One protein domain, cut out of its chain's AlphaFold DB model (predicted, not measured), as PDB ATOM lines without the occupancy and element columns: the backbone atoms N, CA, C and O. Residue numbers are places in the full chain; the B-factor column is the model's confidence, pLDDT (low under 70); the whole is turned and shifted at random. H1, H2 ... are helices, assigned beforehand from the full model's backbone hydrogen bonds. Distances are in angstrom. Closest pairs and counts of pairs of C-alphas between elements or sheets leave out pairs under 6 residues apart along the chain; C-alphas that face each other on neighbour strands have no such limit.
ATOM      1  N   ARG A  20     -46.905 -46.766 -11.727       93.94
ATOM      2  CA  ARG A  20     -48.357 -46.590 -11.617       93.94
ATOM      3  C   ARG A  20     -49.096 -47.308 -12.744       93.94
ATOM      4  O   ARG A  20     -50.103 -47.955 -12.474       93.94
ATOM      5  N   THR A  21     -48.619 -47.183 -13.980       94.25
ATOM      6  CA  THR A  21     -49.248 -47.818 -15.149       94.25
ATOM      7  C   THR A  21     -49.079 -49.332 -15.097       94.25
ATOM      8  O   THR A  21     -50.065 -50.044 -15.209       94.25
ATOM      9  N   ALA A  22     -47.876 -49.819 -14.784       94.75
ATOM     10  CA  ALA A  22     -47.591 -51.241 -14.602       94.75
ATOM     11  C   ALA A  22     -48.517 -51.903 -13.573       94.75
ATOM     12  O   ALA A  22     -49.049 -52.979 -13.833       94.75
ATOM     13  N   ARG A  23     -48.754 -51.237 -12.432       95.06
ATOM     14  CA  ARG A  23     -49.688 -51.709 -11.402       95.06
ATOM     15  C   ARG A  23     -51.136 -51.727 -11.891       95.06
ATOM     16  O   ARG A  23     -51.847 -52.680 -11.610       95.06
ATOM     17  N   LYS A  24     -51.585 -50.686 -12.599       94.69
ATOM     18  CA  LYS A  24     -52.948 -50.635 -13.157       94.69
ATOM     19  C   LYS A  24     -53.187 -51.734 -14.190       94.69
ATOM     20  O   LYS A  24     -54.240 -52.362 -14.158       94.69
ATOM     21  N   ASP A  25     -52.208 -51.957 -15.061       94.50
ATOM     22  CA  ASP A  25     -52.253 -52.972 -16.113       94.50
ATOM     23  C   ASP A  25     -52.235 -54.392 -15.520       94.50
ATOM     24  O   ASP A  25     -52.904 -55.281 -16.033       94.50
ATOM     25  N   ALA A  26     -51.521 -54.600 -14.408       92.44
ATOM     26  CA  ALA A  26     -51.479 -55.881 -13.697       92.44
ATOM     27  C   ALA A  26     -52.792 -56.233 -12.978       92.44
ATOM     28  O   ALA A  26     -53.100 -57.409 -12.826       92.44
ATOM     29  N   LEU A  27     -53.545 -55.219 -12.540       93.00
ATOM     30  CA  LEU A  27     -54.832 -55.371 -11.850       93.00
ATOM     31  C   LEU A  27     -56.036 -55.423 -12.809       93.00
ATOM     32  O   LEU A  27     -57.171 -55.462 -12.344       93.00
ATOM     33  N   HIS A  28     -55.823 -55.353 -14.128       91.06
ATOM     34  CA  HIS A  28     -56.899 -55.580 -15.097       91.06
ATOM     35  C   HIS A  28     -57.315 -57.056 -15.116       91.06
ATOM     36  O   HIS A  28     -56.501 -57.937 -14.856       91.06
ATOM     37  N   GLU A  29     -58.572 -57.323 -15.471       88.62
ATOM     38  CA  GLU A  29     -59.096 -58.672 -15.694       88.62
ATOM     39  C   GLU A  29     -59.515 -58.806 -17.174       88.62
ATOM     40  O   GLU A  29     -60.532 -58.231 -17.569       88.62
ATOM     41  N   PRO A  30     -58.741 -59.514 -18.025       85.88
ATOM     42  CA  PRO A  30     -57.465 -60.179 -17.732       85.88
ATOM     43  C   PRO A  30     -56.274 -59.199 -17.611       85.88
ATOM     44  O   PRO A  30     -56.322 -58.108 -18.195       85.88
ATOM     45  N   PRO A  31     -55.181 -59.581 -16.914       87.62
ATOM     46  CA  PRO A  31     -53.992 -58.741 -16.779       87.62
ATOM     47  C   PRO A  31     -53.381 -58.375 -18.132       87.62
ATOM     48  O   PRO A  31     -53.373 -59.171 -19.073       87.62
ATOM     49  N   ILE A  32     -52.833 -57.163 -18.235       89.38
ATOM     50  CA  ILE A  32     -52.175 -56.670 -19.447       89.38
ATOM     51  C   ILE A  32     -50.650 -56.736 -19.251       89.38
ATOM     52  O   ILE A  32     -50.129 -56.129 -18.310       89.38
ATOM     53  N   PRO A  33     -49.899 -57.414 -20.140       89.75
ATOM     54  CA  PRO A  33     -50.372 -58.271 -21.227       89.75
ATOM     55  C   PRO A  33     -50.846 -59.628 -20.691       89.75
ATOM     56  O   PRO A  33     -50.356 -60.090 -19.657       89.75
ATOM     57  N   ALA A  34     -51.737 -60.285 -21.438       87.00
ATOM     58  CA  ALA A  34     -52.134 -61.659 -21.149       87.00
ATOM     59  C   ALA A  34     -50.917 -62.596 -21.243       87.00
ATOM     60  O   ALA A  34     -50.043 -62.381 -22.090       87.00
ATOM     61  N   ALA A  35     -50.877 -63.653 -20.429       83.19
ATOM     62  CA  ALA A  35     -49.743 -64.580 -20.351       83.19
ATOM     63  C   ALA A  35     -49.308 -65.151 -21.720       83.19
ATOM     64  O   ALA A  35     -48.119 -65.187 -22.043       83.19
ATOM     65  N   ALA A  36     -50.273 -65.514 -22.569       85.06
ATOM     66  CA  ALA A  36     -50.021 -66.054 -23.908       85.06
ATOM     67  C   ALA A  36     -49.628 -64.994 -24.958       85.06
ATOM     68  O   ALA A  36     -49.245 -65.343 -26.073       85.06
ATOM     69  N   SER A  37     -49.735 -63.697 -24.648       86.50
ATOM     70  CA  SER A  37     -49.483 -62.637 -25.624       86.50
ATOM     71  C   SER A  37     -47.985 -62.420 -25.852       86.50
ATOM     72  O   SER A  37     -47.215 -62.140 -24.926       86.50
ATOM     73  N   THR A  38     -47.579 -62.494 -27.118       88.00
ATOM     74  CA  THR A  38     -46.241 -62.117 -27.595       88.00
ATOM     75  C   THR A  38     -46.087 -60.610 -27.783       88.00
ATOM     76  O   THR A  38     -44.965 -60.111 -27.841       88.00
ATOM     77  N   ASP A  39     -47.198 -59.876 -27.849       89.19
ATOM     78  CA  ASP A  39     -47.197 -58.452 -28.150       89.19
ATOM     79  C   ASP A  39     -46.863 -57.607 -26.924       89.19
ATOM     80  O   ASP A  39     -47.332 -57.840 -25.807       89.19
ATOM     81  N   HIS A  40     -46.073 -56.557 -27.143       91.31
ATOM     82  CA  HIS A  40     -45.787 -55.601 -26.084       91.31
ATOM     83  C   HIS A  40     -47.056 -54.845 -25.647       91.31
ATOM     84  O   HIS A  40     -47.844 -54.402 -26.494       91.31
ATOM     85  N   PRO A  41     -47.211 -54.581 -24.336       93.31
ATOM     86  CA  PRO A  41     -48.311 -53.781 -23.810       93.31
ATOM     87  C   PRO A  41     -48.432 -52.404 -24.474       93.31
ATOM     88  O   PRO A  41     -47.421 -51.829 -24.896       93.31
ATOM     89  N   PRO A  42     -49.639 -51.803 -24.524       93.31
ATOM     90  CA  PRO A  42     -49.843 -50.466 -25.081       93.31
ATOM     91  C   PRO A  42     -48.877 -49.410 -24.525       93.31
ATOM     92  O   PRO A  42     -48.362 -48.597 -25.292       93.31
ATOM     93  N   PHE A  43     -48.583 -49.447 -23.221       93.75
ATOM     94  CA  PHE A  43     -47.626 -48.536 -22.592       93.75
ATOM     95  C   PHE A  43     -46.202 -48.713 -23.141       93.75
ATOM     96  O   PHE A  43     -45.576 -47.736 -23.552       93.75
ATOM     97  N   ILE A  44     -45.716 -49.956 -23.235       94.88
ATOM     98  CA  ILE A  44     -44.383 -50.275 -23.766       94.88
ATOM     99  C   ILE A  44     -44.265 -49.915 -25.249       94.88
ATOM    100  O   ILE A  44     -43.246 -49.369 -25.667       94.88
ATOM    101  N   ARG A  45     -45.322 -50.120 -26.046       94.88
ATOM    102  CA  ARG A  45     -45.349 -49.666 -27.448       94.88
ATOM    103  C   ARG A  45     -45.205 -48.147 -27.557       94.88
ATOM    104  O   ARG A  45     -44.434 -47.676 -28.387       94.88
ATOM    105  N   ARG A  46     -45.886 -47.377 -26.698       95.06
ATOM    106  CA  ARG A  46     -45.748 -45.907 -26.649       95.06
ATOM    107  C   ARG A  46     -44.358 -45.473 -26.190       95.06
ATOM    108  O   ARG A  46     -43.805 -44.544 -26.770       95.06
ATOM    109  N   LEU A  47     -43.787 -46.153 -25.194       94.31
ATOM    110  CA  LEU A  47     -42.414 -45.915 -24.740       94.31
ATOM    111  C   LEU A  47     -41.419 -46.131 -25.887       94.31
ATOM    112  O   LEU A  47     -40.598 -45.256 -26.154       94.31
ATOM    113  N   LYS A  48     -41.552 -47.245 -26.621       95.00
ATOM    114  CA  LYS A  48     -40.744 -47.529 -27.813       95.00
ATOM    115  C   LYS A  48     -40.891 -46.433 -28.863       95.00
ATOM    116  O   LYS A  48     -39.893 -45.902 -29.324       95.00
ATOM    117  N   GLN A  49     -42.125 -46.065 -29.211       95.19
ATOM    118  CA  GLN A  49     -42.399 -45.019 -30.202       95.19
ATOM    119  C   GLN A  49     -41.793 -43.666 -29.800       95.19
ATOM    120  O   GLN A  49     -41.241 -42.968 -30.649       95.19
ATOM    121  N   ALA A  50     -41.854 -43.304 -28.517       94.25
ATOM    122  CA  ALA A  50     -41.259 -42.075 -28.002       94.25
ATOM    123  C   ALA A  50     -39.721 -42.106 -28.053       94.25
ATOM    124  O   ALA A  50     -39.099 -41.123 -28.469       94.25
ATOM    125  N   ALA A  51     -39.108 -43.234 -27.681       94.69
ATOM    126  CA  ALA A  51     -37.666 -43.439 -27.786       94.69
ATOM    127  C   ALA A  51     -37.204 -43.398 -29.252       94.69
ATOM    128  O   ALA A  51     -36.316 -42.618 -29.591       94.69
ATOM    129  N   ASP A  52     -37.875 -44.140 -30.139       96.06
ATOM    130  CA  ASP A  52     -37.615 -44.150 -31.582       96.06
ATOM    131  C   ASP A  52     -37.729 -42.743 -32.179       96.06
ATOM    132  O   ASP A  52     -36.853 -42.308 -32.927       96.06
ATOM    133  N   GLY A  53     -38.786 -42.003 -31.834       94.38
ATOM    134  CA  GLY A  53     -38.978 -40.625 -32.281       94.38
ATOM    135  C   GLY A  53     -37.855 -39.703 -31.810       94.38
ATOM    136  O   GLY A  53     -37.346 -38.897 -32.588       94.38
ATOM    137  N   THR A  54     -37.405 -39.862 -30.566       95.00
ATOM    138  CA  THR A  54     -36.303 -39.068 -30.008       95.00
ATOM    139  C   THR A  54     -34.972 -39.388 -30.693       95.00
ATOM    140  O   THR A  54     -34.270 -38.466 -31.110       95.00
ATOM    141  N   ILE A  55     -34.646 -40.671 -30.886       96.12
ATOM    142  CA  ILE A  55     -33.434 -41.115 -31.595       96.12
ATOM    143  C   ILE A  55     -33.448 -40.623 -33.049       96.12
ATOM    144  O   ILE A  55     -32.458 -40.062 -33.520       96.12
ATOM    145  N   ARG A  56     -34.581 -40.741 -33.755       96.50
ATOM    146  CA  ARG A  56     -34.735 -40.208 -35.122       96.50
ATOM    147  C   ARG A  56     -34.534 -38.697 -35.169       96.50
ATOM    148  O   ARG A  56     -33.826 -38.209 -36.048       96.50
ATOM    149  N   ASN A  57     -35.102 -37.956 -34.219       96.00
ATOM    150  CA  ASN A  57     -34.926 -36.506 -34.131       96.00
ATOM    151  C   ASN A  57     -33.462 -36.120 -33.883       96.00
ATOM    152  O   ASN A  57     -32.970 -35.177 -34.508       96.00
ATOM    153  N   LEU A  58     -32.744 -36.859 -33.030       96.25
ATOM    154  CA  LEU A  58     -31.300 -36.688 -32.845       96.25
ATOM    155  C   LEU A  58     -30.536 -36.965 -34.149       96.25
ATOM    156  O   LEU A  58     -29.686 -36.162 -34.528       96.25
ATOM    157  N   GLY A  59     -30.892 -38.025 -34.880       97.00
ATOM    158  CA  GLY A  59     -30.322 -38.334 -36.195       97.00
ATOM    159  C   GLY A  59     -30.544 -37.220 -37.225       97.00
ATOM    160  O   GLY A  59     -29.619 -36.837 -37.939       97.00
ATOM    161  N   VAL A  60     -31.742 -36.624 -37.274       96.69
ATOM    162  CA  VAL A  60     -32.043 -35.477 -38.156       96.69
ATOM    163  C   VAL A  60     -31.207 -34.249 -37.782       96.69
ATOM    164  O   VAL A  60     -30.663 -33.574 -38.662       96.69
ATOM    165  N   GLN A  61     -31.070 -33.952 -36.487       96.94
ATOM    166  CA  GLN A  61     -30.240 -32.840 -36.015       96.94
ATOM    167  C   GLN A  61     -28.763 -33.050 -36.353       96.94
ATOM    168  O   GLN A  61     -28.117 -32.119 -36.842       96.94
ATOM    169  N   TRP A  62     -28.255 -34.265 -36.145       97.19
ATOM    170  CA  TRP A  62     -26.903 -34.655 -36.523       97.19
ATOM    171  C   TRP A  62     -26.676 -34.473 -38.027       97.19
ATOM    172  O   TRP A  62     -25.795 -33.699 -38.393       97.19
ATOM    173  N   LYS A  63     -27.527 -35.044 -38.894       96.12
ATOM    174  CA  LYS A  63     -27.424 -34.898 -40.362       96.12
ATOM    175  C   LYS A  63     -27.396 -33.436 -40.813       96.12
ATOM    176  O   LYS A  63     -26.640 -33.067 -41.710       96.12
ATOM    177  N   ARG A  64     -28.186 -32.562 -40.179       96.62
ATOM    178  CA  ARG A  64     -28.183 -31.121 -40.486       96.62
ATOM    179  C   ARG A  64     -26.846 -30.461 -40.144       96.62
ATOM    180  O   ARG A  64     -26.388 -29.586 -40.882       96.62
ATOM    181  N   GLN A  65     -26.243 -30.826 -39.017       96.62
ATOM    182  CA  GLN A  65     -24.956 -30.275 -38.591       96.62
ATOM    183  C   GLN A  65     -23.791 -30.874 -39.389       96.62
ATOM    184  O   GLN A  65     -22.926 -30.129 -39.849       96.62
ATOM    185  N   GLU A  66     -23.831 -32.178 -39.652       95.62
ATOM    186  CA  GLU A  66     -22.910 -32.890 -40.537       95.62
ATOM    187  C   GLU A  66     -22.909 -32.266 -41.939       95.62
ATOM    188  O   GLU A  66     -21.846 -31.936 -42.456       95.62
ATOM    189  N   GLY A  67     -24.082 -31.996 -42.523       93.38
ATOM    190  CA  GLY A  67     -24.191 -31.357 -43.837       93.38
ATOM    191  C   GLY A  67     -23.451 -30.016 -43.914       93.38
ATOM    192  O   GLY A  67     -22.750 -29.746 -44.887       93.38
ATOM    193  N   ARG A  68     -23.510 -29.202 -42.850       96.00
ATOM    194  CA  ARG A  68     -22.763 -27.931 -42.770       96.00
ATOM    195  C   ARG A  68     -21.251 -28.152 -42.727       96.00
ATOM    196  O   ARG A  68     -20.515 -27.392 -43.360       96.00
ATOM    197  N   LEU A  69     -20.786 -29.155 -41.981       95.44
ATOM    198  CA  LEU A  69     -19.366 -29.513 -41.919       95.44
ATOM    199  C   LEU A  69     -18.880 -30.069 -43.261       95.44
ATOM    200  O   LEU A  69     -17.857 -29.601 -43.757       95.44
ATOM    201  N   LYS A  70     -19.652 -30.953 -43.904       93.88
ATOM    202  CA  LYS A  70     -19.361 -31.481 -45.244       93.88
ATOM    203  C   LYS A  70     -19.254 -30.368 -46.281       93.88
ATOM    204  O   LYS A  70     -18.268 -30.317 -47.007       93.88
ATOM    205  N   THR A  71     -20.178 -29.403 -46.312       94.69
ATOM    206  CA  THR A  71     -20.073 -28.254 -47.234       94.69
ATOM    207  C   THR A  71     -18.790 -27.444 -47.012       94.69
ATOM    208  O   THR A  71     -18.132 -27.050 -47.980       94.69
ATOM    209  N   LYS A  72     -18.408 -27.190 -45.751       96.12
ATOM    210  CA  LYS A  72     -17.144 -26.503 -45.432       96.12
ATOM    211  C   LYS A  72     -15.939 -27.327 -45.881       96.12
ATOM    212  O   LYS A  72     -15.040 -26.774 -46.507       96.12
ATOM    213  N   TRP A  73     -15.951 -28.626 -45.603       95.62
ATOM    214  CA  TRP A  73     -14.886 -29.550 -45.973       95.62
ATOM    215  C   TRP A  73     -14.711 -29.624 -47.492       95.62
ATOM    216  O   TRP A  73     -13.606 -29.407 -47.979       95.62
ATOM    217  N   HIS A  74     -15.793 -29.772 -48.264       93.56
ATOM    218  CA  HIS A  74     -15.736 -29.753 -49.731       93.56
ATOM    219  C   HIS A  74     -15.174 -28.442 -50.286       93.56
ATOM    220  O   HIS A  74     -14.405 -28.459 -51.244       93.56
ATOM    221  N   ARG A  75     -15.520 -27.294 -49.685       95.75
ATOM    222  CA  ARG A  75     -14.961 -25.996 -50.090       95.75
ATOM    223  C   ARG A  75     -13.452 -25.938 -49.856       95.75
ATOM    224  O   ARG A  75     -12.731 -25.496 -50.747       95.75
ATOM    225  N   VAL A  76     -12.994 -26.382 -48.686       95.75
ATOM    226  CA  VAL A  76     -11.563 -26.447 -48.352       95.75
ATOM    227  C   VAL A  76     -10.841 -27.409 -49.293       95.75
ATOM    228  O   VAL A  76      -9.815 -27.039 -49.848       95.75
ATOM    229  N   ASN A  77     -11.409 -28.586 -49.563       94.56
ATOM    230  CA  ASN A  77     -10.797 -29.579 -50.441       94.56
ATOM    231  C   ASN A  77     -10.724 -29.105 -51.904       94.56
ATOM    232  O   ASN A  77      -9.721 -29.300 -52.580       94.56
ATOM    233  N   LYS A  78     -11.750 -28.391 -52.390       95.00
ATOM    234  CA  LYS A  78     -11.711 -27.751 -53.715       95.00
ATOM    235  C   LYS A  78     -10.595 -26.706 -53.807       95.00
ATOM    236  O   LYS A  78      -9.920 -26.625 -54.828       95.00
ATOM    237  N   GLN A  79     -10.414 -25.902 -52.757       95.62
ATOM    238  CA  GLN A  79      -9.310 -24.942 -52.689       95.62
ATOM    239  C   GLN A  79      -7.959 -25.654 -52.642       95.62
ATOM    240  O   GLN A  79      -7.054 -25.239 -53.354       95.62
ATOM    241  N   LEU A  80      -7.841 -26.719 -51.848       95.69
ATOM    242  CA  LEU A  80      -6.633 -27.533 -51.755       95.69
ATOM    243  C   LEU A  80      -6.221 -28.045 -53.140       95.69
ATOM    244  O   LEU A  80      -5.121 -27.740 -53.580       95.69
ATOM    245  N   ASN A  81      -7.136 -28.687 -53.872       93.50
ATOM    246  CA  ASN A  81      -6.869 -29.179 -55.228       93.50
ATOM    247  C   ASN A  81      -6.430 -28.056 -56.174       93.50
ATOM    248  O   ASN A  81      -5.431 -28.192 -56.870       93.50
ATOM    249  N   TYR A  82      -7.132 -26.918 -56.153       96.06
ATOM    250  CA  TYR A  82      -6.763 -25.760 -56.968       96.06
ATOM    251  C   TYR A  82      -5.335 -25.274 -56.678       96.06
ATOM    252  O   TYR A  82      -4.572 -25.000 -57.606       96.06
ATOM    253  N   TRP A  83      -4.962 -25.164 -55.400       94.00
ATOM    254  CA  TRP A  83      -3.623 -24.727 -55.008       94.00
ATOM    255  C   TRP A  83      -2.553 -25.766 -55.333       94.00
ATOM    256  O   TRP A  83      -1.467 -25.378 -55.755       94.00
ATOM    257  N   THR A  84      -2.855 -27.055 -55.198       94.75
ATOM    258  CA  THR A  84      -1.958 -28.152 -55.584       94.75
ATOM    259  C   THR A  84      -1.712 -28.164 -57.093       94.75
ATOM    260  O   THR A  84      -0.562 -28.215 -57.526       94.75
ATOM    261  N   ASP A  85      -2.756 -28.005 -57.907       95.56
ATOM    262  CA  ASP A  85      -2.625 -27.897 -59.365       95.56
ATOM    263  C   ASP A  85      -1.801 -26.671 -59.768       95.56
ATOM    264  O   ASP A  85      -0.957 -26.733 -60.668       95.56
ATOM    265  N   LEU A  86      -2.030 -25.538 -59.098       94.50
ATOM    266  CA  LEU A  86      -1.275 -24.315 -59.340       94.50
ATOM    267  C   LEU A  86       0.195 -24.468 -58.927       94.50
ATOM    268  O   LEU A  86       1.072 -24.024 -59.668       94.50
ATOM    269  N   LEU A  87       0.467 -25.123 -57.794       95.62
ATOM    270  CA  LEU A  87       1.818 -25.447 -57.347       95.62
ATOM    271  C   LEU A  87       2.530 -26.323 -58.383       95.62
ATOM    272  O   LEU A  87       3.635 -25.986 -58.786       95.62
ATOM    273  N   ASN A  88       1.876 -27.371 -58.888       93.94
ATOM    274  CA  ASN A  88       2.443 -28.246 -59.915       93.94
ATOM    275  C   ASN A  88       2.790 -27.478 -61.202       93.94
ATOM    276  O   ASN A  88       3.839 -27.704 -61.806       93.94
ATOM    277  N   LYS A  89       1.941 -26.528 -61.618       94.00
ATOM    278  CA  LYS A  89       2.233 -25.638 -62.756       94.00
ATOM    279  C   LYS A  89       3.430 -24.725 -62.479       94.00
ATOM    280  O   LYS A  89       4.284 -24.564 -63.347       94.00
ATOM    281  N   GLN A  90       3.504 -24.141 -61.284       91.44
ATOM    282  CA  GLN A  90       4.599 -23.251 -60.887       91.44
ATOM    283  C   GLN A  90       5.925 -23.992 -60.694       91.44
ATOM    284  O   GLN A  90       6.970 -23.446 -61.033       91.44
ATOM    285  N   ASP A  91       5.906 -25.233 -60.211       90.69
ATOM    286  CA  ASP A  91       7.100 -26.071 -60.097       90.69
ATOM    287  C   ASP A  91       7.651 -26.422 -61.487       90.69
ATOM    288  O   ASP A  91       8.858 -26.302 -61.707       90.69
ATOM    289  N   LYS A  92       6.783 -26.736 -62.464       92.12
ATOM    290  CA  LYS A  92       7.185 -26.894 -63.876       92.12
ATOM    291  C   LYS A  92       7.798 -25.608 -64.444       92.12
ATOM    292  O   LYS A  92       8.849 -25.648 -65.080       92.12
ATOM    293  N   GLU A  93       7.186 -24.452 -64.178       87.62
ATOM    294  CA  GLU A  93       7.726 -23.148 -64.591       87.62
ATOM    295  C   GLU A  93       9.088 -22.862 -63.935       87.62
ATOM    296  O   GLU A  93      10.017 -22.394 -64.597       87.62
ATOM    297  N   GLN A  94       9.240 -23.189 -62.649       88.12
ATOM    298  CA  GLN A  94      10.493 -23.038 -61.920       88.12
ATOM    299  C   GLN A  94      11.585 -23.956 -62.471       88.12
ATOM    300  O   GLN A  94      12.730 -23.517 -62.568       88.12
ATOM    301  N   GLN A  95      11.262 -25.201 -62.828       87.44
ATOM    302  CA  GLN A  95      12.202 -26.115 -63.479       87.44
ATOM    303  C   GLN A  95      12.668 -25.537 -64.819       87.44
ATOM    304  O   GLN A  95      13.861 -25.308 -64.988       87.44
ATOM    305  N   GLY A  96      11.746 -25.119 -65.693       85.12
ATOM    306  CA  GLY A  96      12.113 -24.474 -66.959       85.12
ATOM    307  C   GLY A  96      12.887 -23.157 -66.782       85.12
ATOM    308  O   GLY A  96      13.750 -22.811 -67.589       85.12
ATOM    309  N   ALA A  97      12.623 -22.392 -65.717       81.25
ATOM    310  CA  ALA A  97      13.417 -21.214 -65.366       81.25
ATOM    311  C   ALA A  97      14.829 -21.588 -64.879       81.25
ATOM    312  O   ALA A  97      15.792 -20.925 -65.259       81.25
ATOM    313  N   ARG A  98      14.969 -22.653 -64.078       83.62
ATOM    314  CA  ARG A  98      16.267 -23.190 -63.633       83.62
ATOM    315  C   ARG A  98      17.085 -23.714 -64.802       83.62
ATOM    316  O   ARG A  98      18.281 -23.453 -64.835       83.62
ATOM    317  N   ASP A  99      16.460 -24.403 -65.746       84.31
ATOM    318  CA  ASP A  99      17.149 -24.961 -66.908       84.31
ATOM    319  C   ASP A  99      17.628 -23.848 -67.841       84.31
ATOM    320  O   ASP A  99      18.798 -23.833 -68.219       84.31
ATOM    321  N   ARG A 100      16.788 -22.833 -68.101       79.88
ATOM    322  CA  ARG A 100      17.212 -21.612 -68.811       79.88
ATOM    323  C   ARG A 100      18.347 -20.899 -68.087       79.88
ATOM    324  O   ARG A 100      19.322 -20.512 -68.723       79.88
ATOM    325  N   PHE A 101      18.251 -20.757 -66.767       78.81
ATOM    326  CA  PHE A 101      19.298 -20.130 -65.966       78.81
ATOM    327  C   PHE A 101      20.612 -20.922 -66.028       78.81
ATOM    328  O   PHE A 101      21.660 -20.326 -66.248       78.81
ATOM    329  N   ARG A 274      -6.828 -27.546 -41.896       96.06
ATOM    330  CA  ARG A 274      -8.265 -27.233 -41.808       96.06
ATOM    331  C   ARG A 274      -9.152 -28.398 -42.235       96.06
ATOM    332  O   ARG A 274     -10.183 -28.623 -41.600       96.06
ATOM    333  N   ALA A 275      -8.792 -29.117 -43.295       95.25
ATOM    334  CA  ALA A 275      -9.543 -30.282 -43.750       95.25
ATOM    335  C   ALA A 275      -9.537 -31.392 -42.687       95.25
ATOM    336  O   ALA A 275     -10.591 -31.964 -42.397       95.25
ATOM    337  N   LYS A 276      -8.384 -31.635 -42.050       95.25
ATOM    338  CA  LYS A 276      -8.235 -32.586 -40.939       95.25
ATOM    339  C   LYS A 276      -9.080 -32.183 -39.731       95.25
ATOM    340  O   LYS A 276      -9.849 -32.999 -39.236       95.25
ATOM    341  N   VAL A 277      -9.014 -30.916 -39.314       96.94
ATOM    342  CA  VAL A 277      -9.817 -30.388 -38.197       96.94
ATOM    343  C   VAL A 277     -11.315 -30.560 -38.459       96.94
ATOM    344  O   VAL A 277     -12.041 -30.989 -37.569       96.94
ATOM    345  N   LEU A 278     -11.792 -30.275 -39.674       95.62
ATOM    346  CA  LEU A 278     -13.205 -30.459 -40.030       95.62
ATOM    347  C   LEU A 278     -13.640 -31.930 -39.975       95.62
ATOM    348  O   LEU A 278     -14.765 -32.209 -39.556       95.62
ATOM    349  N   LYS A 279     -12.756 -32.857 -40.362       94.12
ATOM    350  CA  LYS A 279     -13.013 -34.297 -40.273       94.12
ATOM    351  C   LYS A 279     -13.159 -34.741 -38.815       94.12
ATOM    352  O   LYS A 279     -14.185 -35.314 -38.456       94.12
ATOM    353  N   THR A 280     -12.197 -34.374 -37.968       95.44
ATOM    354  CA  THR A 280     -12.224 -34.661 -36.524       95.44
ATOM    355  C   THR A 280     -13.432 -34.022 -35.836       95.44
ATOM    356  O   THR A 280     -14.077 -34.646 -34.999       95.44
ATOM    357  N   GLN A 281     -13.812 -32.799 -36.224       95.94
ATOM    358  CA  GLN A 281     -15.037 -32.162 -35.728       95.94
ATOM    359  C   GLN A 281     -16.293 -32.959 -36.091       95.94
ATOM    360  O   GLN A 281     -17.195 -33.063 -35.266       95.94
ATOM    361  N   GLY A 282     -16.374 -33.516 -37.303       95.56
ATOM    362  CA  GLY A 282     -17.505 -34.359 -37.688       95.56
ATOM    363  C   GLY A 282     -17.533 -35.693 -36.937       95.56
ATOM    364  O   GLY A 282     -18.607 -36.127 -36.526       95.56
ATOM    365  N   GLU A 283     -16.375 -36.308 -36.690       94.75
ATOM    366  CA  GLU A 283     -16.259 -37.534 -35.885       94.75
ATOM    367  C   GLU A 283     -16.746 -37.306 -34.447       94.75
ATOM    368  O   GLU A 283     -17.689 -37.971 -34.018       94.75
ATOM    369  N   HIS A 284     -16.227 -36.285 -33.757       96.62
ATOM    370  CA  HIS A 284     -16.692 -35.922 -32.413       96.62
ATOM    371  C   HIS A 284     -18.170 -35.547 -32.376       96.62
ATOM    372  O   HIS A 284     -18.892 -35.917 -31.453       96.62
ATOM    373  N   LEU A 285     -18.654 -34.845 -33.403       96.81
ATOM    374  CA  LEU A 285     -20.067 -34.523 -33.512       96.81
ATOM    375  C   LEU A 285     -20.921 -35.796 -33.559       96.81
ATOM    376  O   LEU A 285     -21.943 -35.880 -32.881       96.81
ATOM    377  N   ARG A 286     -20.518 -36.790 -34.356       95.62
ATOM    378  CA  ARG A 286     -21.223 -38.072 -34.439       95.62
ATOM    379  C   ARG A 286     -21.191 -38.802 -33.103       95.62
ATOM    380  O   ARG A 286     -22.245 -39.244 -32.659       95.62
ATOM    381  N   GLU A 287     -20.033 -38.886 -32.456       96.19
ATOM    382  CA  GLU A 287     -19.884 -39.503 -31.131       96.19
ATOM    383  C   GLU A 287     -20.788 -38.840 -30.083       96.19
ATOM    384  O   GLU A 287     -21.453 -39.524 -29.310       96.19
ATOM    385  N   ASP A 288     -20.878 -37.510 -30.074       97.06
ATOM    386  CA  ASP A 288     -21.751 -36.765 -29.162       97.06
ATOM    387  C   ASP A 288     -23.229 -37.105 -29.348       97.06
ATOM    388  O   ASP A 288     -23.960 -37.283 -28.370       97.06
ATOM    389  N   PHE A 289     -23.693 -37.173 -30.597       96.94
ATOM    390  CA  PHE A 289     -25.079 -37.523 -30.887       96.94
ATOM    391  C   PHE A 289     -25.368 -39.005 -30.632       96.94
ATOM    392  O   PHE A 289     -26.442 -39.317 -30.112       96.94
ATOM    393  N   LEU A 290     -24.414 -39.890 -30.931       96.44
ATOM    394  CA  LEU A 290     -24.518 -41.323 -30.671       96.44
ATOM    395  C   LEU A 290     -24.645 -41.594 -29.169       96.44
ATOM    396  O   LEU A 290     -25.616 -42.216 -28.757       96.44
ATOM    397  N   ARG A 291     -23.775 -40.998 -28.343       97.31
ATOM    398  CA  ARG A 291     -23.849 -41.099 -26.873       97.31
ATOM    399  C   ARG A 291     -25.193 -40.633 -26.316       97.31
ATOM    400  O   ARG A 291     -25.733 -41.220 -25.384       97.31
ATOM    401  N   ARG A 292     -25.770 -39.567 -26.884       96.25
ATOM    402  CA  ARG A 292     -27.110 -39.091 -26.486       96.25
ATOM    403  C   ARG A 292     -28.211 -40.068 -26.892       96.25
ATOM    404  O   ARG A 292     -29.164 -40.234 -26.139       96.25
ATOM    405  N   ALA A 293     -28.104 -40.683 -28.067       95.75
ATOM    406  CA  ALA A 293     -29.059 -41.683 -28.531       95.75
ATOM    407  C   ALA A 293     -28.975 -42.979 -27.711       95.75
ATOM    408  O   ALA A 293     -30.014 -43.526 -27.343       95.75
ATOM    409  N   GLU A 294     -27.766 -43.418 -27.358       95.25
ATOM    410  CA  GLU A 294     -27.521 -44.535 -26.439       95.25
ATOM    411  C   GLU A 294     -28.137 -44.259 -25.064       95.25
ATOM    412  O   GLU A 294     -28.905 -45.075 -24.575       95.25
ATOM    413  N   ALA A 295     -27.954 -43.059 -24.502       95.25
ATOM    414  CA  ALA A 295     -28.591 -42.696 -23.233       95.25
ATOM    415  C   ALA A 295     -30.134 -42.761 -23.286       95.25
ATOM    416  O   ALA A 295     -30.780 -43.156 -22.312       95.25
ATOM    417  N   VAL A 296     -30.748 -42.393 -24.420       94.31
ATOM    418  CA  VAL A 296     -32.202 -42.537 -24.638       94.31
ATOM    419  C   VAL A 296     -32.602 -44.012 -24.697       94.31
ATOM    420  O   VAL A 296     -33.603 -44.391 -24.087       94.31
ATOM    421  N   LYS A 297     -31.823 -44.840 -25.403       95.12
ATOM    422  CA  LYS A 297     -32.021 -46.292 -25.469       95.12
ATOM    423  C   LYS A 297     -31.933 -46.921 -24.079       95.12
ATOM    424  O   LYS A 297     -32.866 -47.621 -23.692       95.12
ATOM    425  N   ASP A 298     -30.880 -46.631 -23.324       94.50
ATOM    426  CA  ASP A 298     -30.649 -47.185 -21.989       94.50
ATOM    427  C   ASP A 298     -31.770 -46.784 -21.025       94.50
ATOM    428  O   ASP A 298     -32.325 -47.628 -20.322       94.50
ATOM    429  N   THR A 299     -32.193 -45.516 -21.069       93.38
ATOM    430  CA  THR A 299     -33.332 -45.030 -20.274       93.38
ATOM    431  C   THR A 299     -34.618 -45.776 -20.640       93.38
ATOM    432  O   THR A 299     -35.354 -46.222 -19.762       93.38
ATOM    433  N   ALA A 300     -34.903 -45.962 -21.933       94.25
ATOM    434  CA  ALA A 300     -36.085 -46.698 -22.374       94.25
ATOM    435  C   ALA A 300     -36.040 -48.175 -21.945       94.25
ATOM    436  O   ALA A 300     -37.061 -48.713 -21.520       94.25
ATOM    437  N   GLN A 301     -34.869 -48.815 -21.999       94.06
ATOM    438  CA  GLN A 301     -34.666 -50.189 -21.529       94.06
ATOM    439  C   GLN A 301     -34.833 -50.310 -20.008       94.06
ATOM    440  O   GLN A 301     -35.447 -51.264 -19.531       94.06
ATOM    441  N   GLN A 302     -34.367 -49.326 -19.241       93.81
ATOM    442  CA  GLN A 302     -34.560 -49.286 -17.793       93.81
ATOM    443  C   GLN A 302     -36.041 -49.126 -17.420       93.81
ATOM    444  O   GLN A 302     -36.559 -49.869 -16.588       93.81
ATOM    445  N   LEU A 303     -36.754 -48.199 -18.069       93.50
ATOM    446  CA  LEU A 303     -38.190 -47.996 -17.845       93.50
ATOM    447  C   LEU A 303     -39.009 -49.225 -18.264       93.50
ATOM    448  O   LEU A 303     -39.994 -49.571 -17.615       93.50
ATOM    449  N   HIS A 304     -38.591 -49.908 -19.330       93.75
ATOM    450  CA  HIS A 304     -39.166 -51.176 -19.774       93.75
ATOM    451  C   HIS A 304     -39.012 -52.274 -18.719       93.75
ATOM    452  O   HIS A 304     -39.995 -52.929 -18.374       93.75
ATOM    453  N   TYR A 305     -37.814 -52.407 -18.145       92.69
ATOM    454  CA  TYR A 305     -37.547 -53.329 -17.045       92.69
ATOM    455  C   TYR A 305     -38.396 -53.011 -15.805       92.69
ATOM    456  O   TYR A 305     -39.074 -53.895 -15.283       92.69
ATOM    457  N   PHE A 306     -38.444 -51.745 -15.372       93.88
ATOM    458  CA  PHE A 306     -39.261 -51.332 -14.226       93.88
ATOM    459  C   PHE A 306     -40.749 -51.584 -14.439       93.88
ATOM    460  O   PHE A 306     -41.447 -51.983 -13.505       93.88
ATOM    461  N   TYR A 307     -41.245 -51.366 -15.658       94.88
ATOM    462  CA  TYR A 307     -42.621 -51.697 -15.996       94.88
ATOM    463  C   TYR A 307     -42.885 -53.195 -15.781       94.88
ATOM    464  O   TYR A 307     -43.859 -53.551 -15.122       94.88
ATOM    465  N   TYR A 308     -42.004 -54.071 -16.273       92.50
ATOM    466  CA  TYR A 308     -42.146 -55.523 -16.122       92.50
ATOM    467  C   TYR A 308     -42.086 -55.983 -14.672       92.50
ATOM    468  O   TYR A 308     -42.984 -56.695 -14.225       92.50
ATOM    469  N   GLU A 309     -41.082 -55.541 -13.921       93.25
ATOM    470  CA  GLU A 309     -40.912 -55.888 -12.509       93.25
ATOM    471  C   GLU A 309     -42.149 -55.499 -11.684       93.25
ATOM    472  O   GLU A 309     -42.677 -56.298 -10.906       93.25
ATOM    473  N   HIS A 310     -42.657 -54.279 -11.876       93.88
ATOM    474  CA  HIS A 310     -43.835 -53.810 -11.152       93.88
ATOM    475  C   HIS A 310     -45.133 -54.467 -11.623       93.88
ATOM    476  O   HIS A 310     -46.023 -54.672 -10.799       93.88
ATOM    477  N   ASN A 311     -45.256 -54.811 -12.904       94.31
ATOM    478  CA  ASN A 311     -46.420 -55.525 -13.416       94.31
ATOM    479  C   ASN A 311     -46.475 -56.953 -12.841       94.31
ATOM    480  O   ASN A 311     -47.486 -57.335 -12.262       94.31
ATOM    481  N   LEU A 312     -45.355 -57.690 -12.871       91.38
ATOM    482  CA  LEU A 312     -45.242 -59.048 -12.317       91.38
ATOM    483  C   LEU A 312     -45.564 -59.114 -10.821       91.38
ATOM    484  O   LEU A 312     -46.228 -60.041 -10.375       91.38
ATOM    485  N   ARG A 313     -45.132 -58.114 -10.045       92.19
ATOM    486  CA  ARG A 313     -45.388 -58.053  -8.597       92.19
ATOM    487  C   ARG A 313     -46.858 -57.882  -8.213       92.19
ATOM    488  O   ARG A 313     -47.196 -58.148  -7.068       92.19
ATOM    489  N   ASN A 314     -47.693 -57.351  -9.106       91.56
ATOM    490  CA  ASN A 314     -49.067 -56.954  -8.778       91.56
ATOM    491  C   ASN A 314     -50.131 -57.781  -9.510       91.56
ATOM    492  O   ASN A 314     -51.316 -57.522  -9.311       91.56
ATOM    493  N   ARG A 315     -49.733 -58.726 -10.367       89.44
ATOM    494  CA  ARG A 315     -50.672 -59.565 -11.115       89.44
ATOM    495  C   ARG A 315     -51.155 -60.754 -10.289       89.44
ATOM    496  O   ARG A 315     -50.413 -61.279  -9.461       89.44
ATOM    497  N   SER A 316     -52.389 -61.179 -10.534       83.44
ATOM    498  CA  SER A 316     -53.016 -62.340  -9.891       83.44
ATOM    499  C   SER A 316     -52.671 -63.671 -10.575       83.44
ATOM    500  O   SER A 316     -52.737 -64.717  -9.935       83.44
ATOM    501  N   ASP A 317     -52.240 -63.647 -11.841       82.62
ATOM    502  CA  ASP A 317     -51.955 -64.810 -12.696       82.62
ATOM    503  C   ASP A 317     -50.468 -65.230 -12.694       82.62
ATOM    504  O   ASP A 317     -49.882 -65.537 -13.727       82.62
ATOM    505  N   ILE A 318     -49.842 -65.257 -11.512       69.81
ATOM    506  CA  ILE A 318     -48.381 -65.405 -11.309       69.81
ATOM    507  C   ILE A 318     -47.777 -66.678 -11.946       69.81
ATOM    508  O   ILE A 318     -46.571 -66.715 -12.192       69.81
ATOM    509  N   ALA A 319     -48.584 -67.707 -12.222       71.69
ATOM    510  CA  ALA A 319     -48.113 -69.000 -12.714       71.69
ATOM    511  C   ALA A 319     -47.383 -68.925 -14.071       71.69
ATOM    512  O   ALA A 319     -46.432 -69.678 -14.273       71.69
ATOM    513  N   ASP A 320     -47.756 -67.985 -14.951       71.12
ATOM    514  CA  ASP A 320     -47.209 -67.894 -16.307       71.12
ATOM    515  C   ASP A 320     -46.549 -66.533 -16.586       71.12
ATOM    516  O   ASP A 320     -47.183 -65.479 -16.608       71.12
ATOM    517  N   TYR A 321     -45.237 -66.548 -16.850       79.19
ATOM    518  CA  TYR A 321     -44.487 -65.353 -17.248       79.19
ATOM    519  C   TYR A 321     -44.863 -64.941 -18.682       79.19
ATOM    520  O   TYR A 321     -44.587 -65.723 -19.601       79.19
ATOM    521  N   PRO A 322     -45.403 -63.725 -18.924       83.62
ATOM    522  CA  PRO A 322     -45.855 -63.349 -20.257       83.62
ATOM    523  C   PRO A 322     -44.743 -63.432 -21.300       83.62
ATOM    524  O   PRO A 322     -43.634 -62.927 -21.091       83.62
ATOM    525  N   ALA A 323     -45.039 -64.031 -22.455       85.38
ATOM    526  CA  ALA A 323     -44.052 -64.208 -23.522       85.38
ATOM    527  C   ALA A 323     -43.456 -62.866 -23.994       85.38
ATOM    528  O   ALA A 323     -42.244 -62.757 -24.190       85.38
ATOM    529  N   SER A 324     -44.282 -61.817 -24.079       84.94
ATOM    530  CA  SER A 324     -43.866 -60.447 -24.426       84.94
ATOM    531  C   SER A 324     -42.796 -59.849 -23.501       84.94
ATOM    532  O   SER A 324     -42.069 -58.935 -23.904       84.94
ATOM    533  N   PHE A 325     -42.647 -60.362 -22.274       85.31
ATOM    534  CA  PHE A 325     -41.661 -59.869 -21.311       85.31
ATOM    535  C   PHE A 325     -40.257 -60.442 -21.539       85.31
ATOM    536  O   PHE A 325     -39.295 -59.973 -20.934       85.31
ATOM    537  N   ARG A 326     -40.119 -61.440 -22.422       84.44
ATOM    538  CA  ARG A 326     -38.825 -62.036 -22.794       84.44
ATOM    539  C   ARG A 326     -38.104 -61.239 -23.886       84.44
ATOM    540  O   ARG A 326     -36.887 -61.339 -24.015       84.44
ATOM    541  N   THR A 327     -38.836 -60.426 -24.645       85.19
ATOM    542  CA  THR A 327     -38.298 -59.640 -25.762       85.19
ATOM    543  C   THR A 327     -37.855 -58.257 -25.287       85.19
ATOM    544  O   THR A 327     -38.611 -57.548 -24.620       85.19
ATOM    545  N   ARG A 328     -36.627 -57.853 -25.638       86.94
ATOM    546  CA  ARG A 328     -36.121 -56.488 -25.405       86.94
ATOM    547  C   ARG A 328     -36.694 -55.516 -26.436       86.94
ATOM    548  O   ARG A 328     -37.011 -55.905 -27.556       86.94
ATOM    549  N   LEU A 329     -36.769 -54.236 -26.078       89.62
ATOM    550  CA  LEU A 329     -37.068 -53.180 -27.044       89.62
ATOM    551  C   LEU A 329     -35.967 -53.111 -28.114       89.62
ATOM    552  O   LEU A 329     -34.843 -52.707 -27.811       89.62
ATOM    553  N   ASP A 330     -36.300 -53.464 -29.359       92.75
ATOM    554  CA  ASP A 330     -35.419 -53.239 -30.510       92.75
ATOM    555  C   ASP A 330     -35.348 -51.737 -30.833       92.75
ATOM    556  O   ASP A 330     -36.232 -51.167 -31.486       92.75
ATOM    557  N   LEU A 331     -34.306 -51.100 -30.301       93.06
ATOM    558  CA  LEU A 331     -33.909 -49.719 -30.584       93.06
ATOM    559  C   LEU A 331     -32.582 -49.655 -31.357       93.06
ATOM    560  O   LEU A 331     -32.223 -48.588 -31.856       93.06
ATOM    561  N   ASP A 332     -31.878 -50.784 -31.484       93.94
ATOM    562  CA  ASP A 332     -30.599 -50.885 -32.192       93.94
ATOM    563  C   ASP A 332     -30.788 -50.625 -33.682       93.94
ATOM    564  O   ASP A 332     -30.097 -49.787 -34.262       93.94
ATOM    565  N   SER A 333     -31.833 -51.212 -34.272       93.56
ATOM    566  CA  SER A 333     -32.172 -50.968 -35.674       93.56
ATOM    567  C   SER A 333     -32.518 -49.499 -35.961       93.56
ATOM    568  O   SER A 333     -32.244 -48.989 -37.052       93.56
ATOM    569  N   THR A 334     -33.099 -48.779 -34.995       93.56
ATOM    570  CA  THR A 334     -33.372 -47.339 -35.125       93.56
ATOM    571  C   THR A 334     -32.092 -46.516 -35.005       93.56
ATOM    572  O   THR A 334     -31.922 -45.552 -35.754       93.56
ATOM    573  N   LEU A 335     -31.194 -46.889 -34.094       94.69
ATOM    574  CA  LEU A 335     -29.920 -46.213 -33.864       94.69
ATOM    575  C   LEU A 335     -28.986 -46.351 -35.075       94.69
ATOM    576  O   LEU A 335     -28.485 -45.339 -35.568       94.69
ATOM    577  N   GLU A 336     -28.850 -47.553 -35.638       94.62
ATOM    578  CA  GLU A 336     -28.072 -47.803 -36.859       94.62
ATOM    579  C   GLU A 336     -28.590 -46.989 -38.055       94.62
ATOM    580  O   GLU A 336     -27.817 -46.345 -38.768       94.62
ATOM    581  N   LYS A 337     -29.917 -46.944 -38.249       94.94
ATOM    582  CA  LYS A 337     -30.545 -46.150 -39.322       94.94
ATOM    583  C   LYS A 337     -30.390 -44.644 -39.111       94.94
ATOM    584  O   LYS A 337     -30.301 -43.889 -40.083       94.94
ATOM    585  N   ALA A 338     -30.407 -44.189 -37.859       94.31
ATOM    586  CA  ALA A 338     -30.275 -42.777 -37.518       94.31
ATOM    587  C   ALA A 338     -28.831 -42.271 -37.665       94.31
ATOM    588  O   ALA A 338     -28.652 -41.120 -38.074       94.31
ATOM    589  N   PHE A 339     -27.832 -43.124 -37.398       95.06
ATOM    590  CA  PHE A 339     -26.407 -42.767 -37.343       95.06
ATOM    591  C   PHE A 339     -25.502 -43.682 -38.195       95.06
ATOM    592  O   PHE A 339     -24.578 -44.310 -37.658       95.06
TER     593      PHE A 339
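What this domain is: This is residues 20 to 101 and 274 to 339 of the 396 residues of an uncharacterized protein of Chloroflexi bacterium (UniProt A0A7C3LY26). Two long helices, H2 and H3, lie side by side running opposite ways, and residues 81 to 101 of H2 stick out beyond the pair as a free arm. At the other end of the pair H1, H4 and the loops near them form a small head, while the short H5 packs on H2 and, more lightly, on H3. The printed part has 148 residues with five named helices, H1 to H5 in order, and no named strand; its class is all helix. It is an extended rod, 101 by 21 by 16 A, with a radius of gyration of the C-alphas of 27.9 A.

Where its parts are: H1, residues 20 to 26, begins at C-alpha 20 (-48.357, -46.590, -11.617). H2, residues 42 to 101, is 85.9 A long and ends at C-alpha 101 (19.298, -20.130, -65.966). H3, residues 274 to 314, is 60.3 A long. H4 has residues 323 to 326, and H5, residues 332 to 338, ends at C-alpha 338 (-30.275, -42.777, -37.518).

How they stand to each other: H3 is the hub. It touches H2 at a shallow tilt of 12 degrees, opposite ways; their closest C-alphas, Ile 55 and Ala 293, are 5.4 A apart. With residues 307 to 314 alone H3 touches H1, at a steep tilt of 52 degrees; the closest C-alphas, Ala 22 and Asn 311, are 4.6 A apart. H5 touches residues 52 to 60 of H2 alone, the closest C-alphas being Gly 59 and Ala 338 at 4.6 A. H3 and H5 only just touch, with 3 pairs of C-alphas within 8 A, the closest Ala 293 and Leu 335 at 7.1 A. H4 is close to H3 but not clearly touching, the closest C-alphas being Tyr 308 and Phe 325 at 6.8 A. Every O i to N i+4 pair is within hydrogen-bond range in H1 and H5, against 55 of 56 in H2 and 36 of 37 in H3; H4 is too short for such a pair.

The domain as a whole: The C-alphas farthest apart, Glu 29 and Phe 101, are 100.8 A apart. Residues 102 to 273 are not printed, and C-alphas 101 and 274 are 37.3 A apart across this cut. The link from H1 to H2 is long. Mean pLDDT of the printed part is 92.2, and residue 318 is under 70.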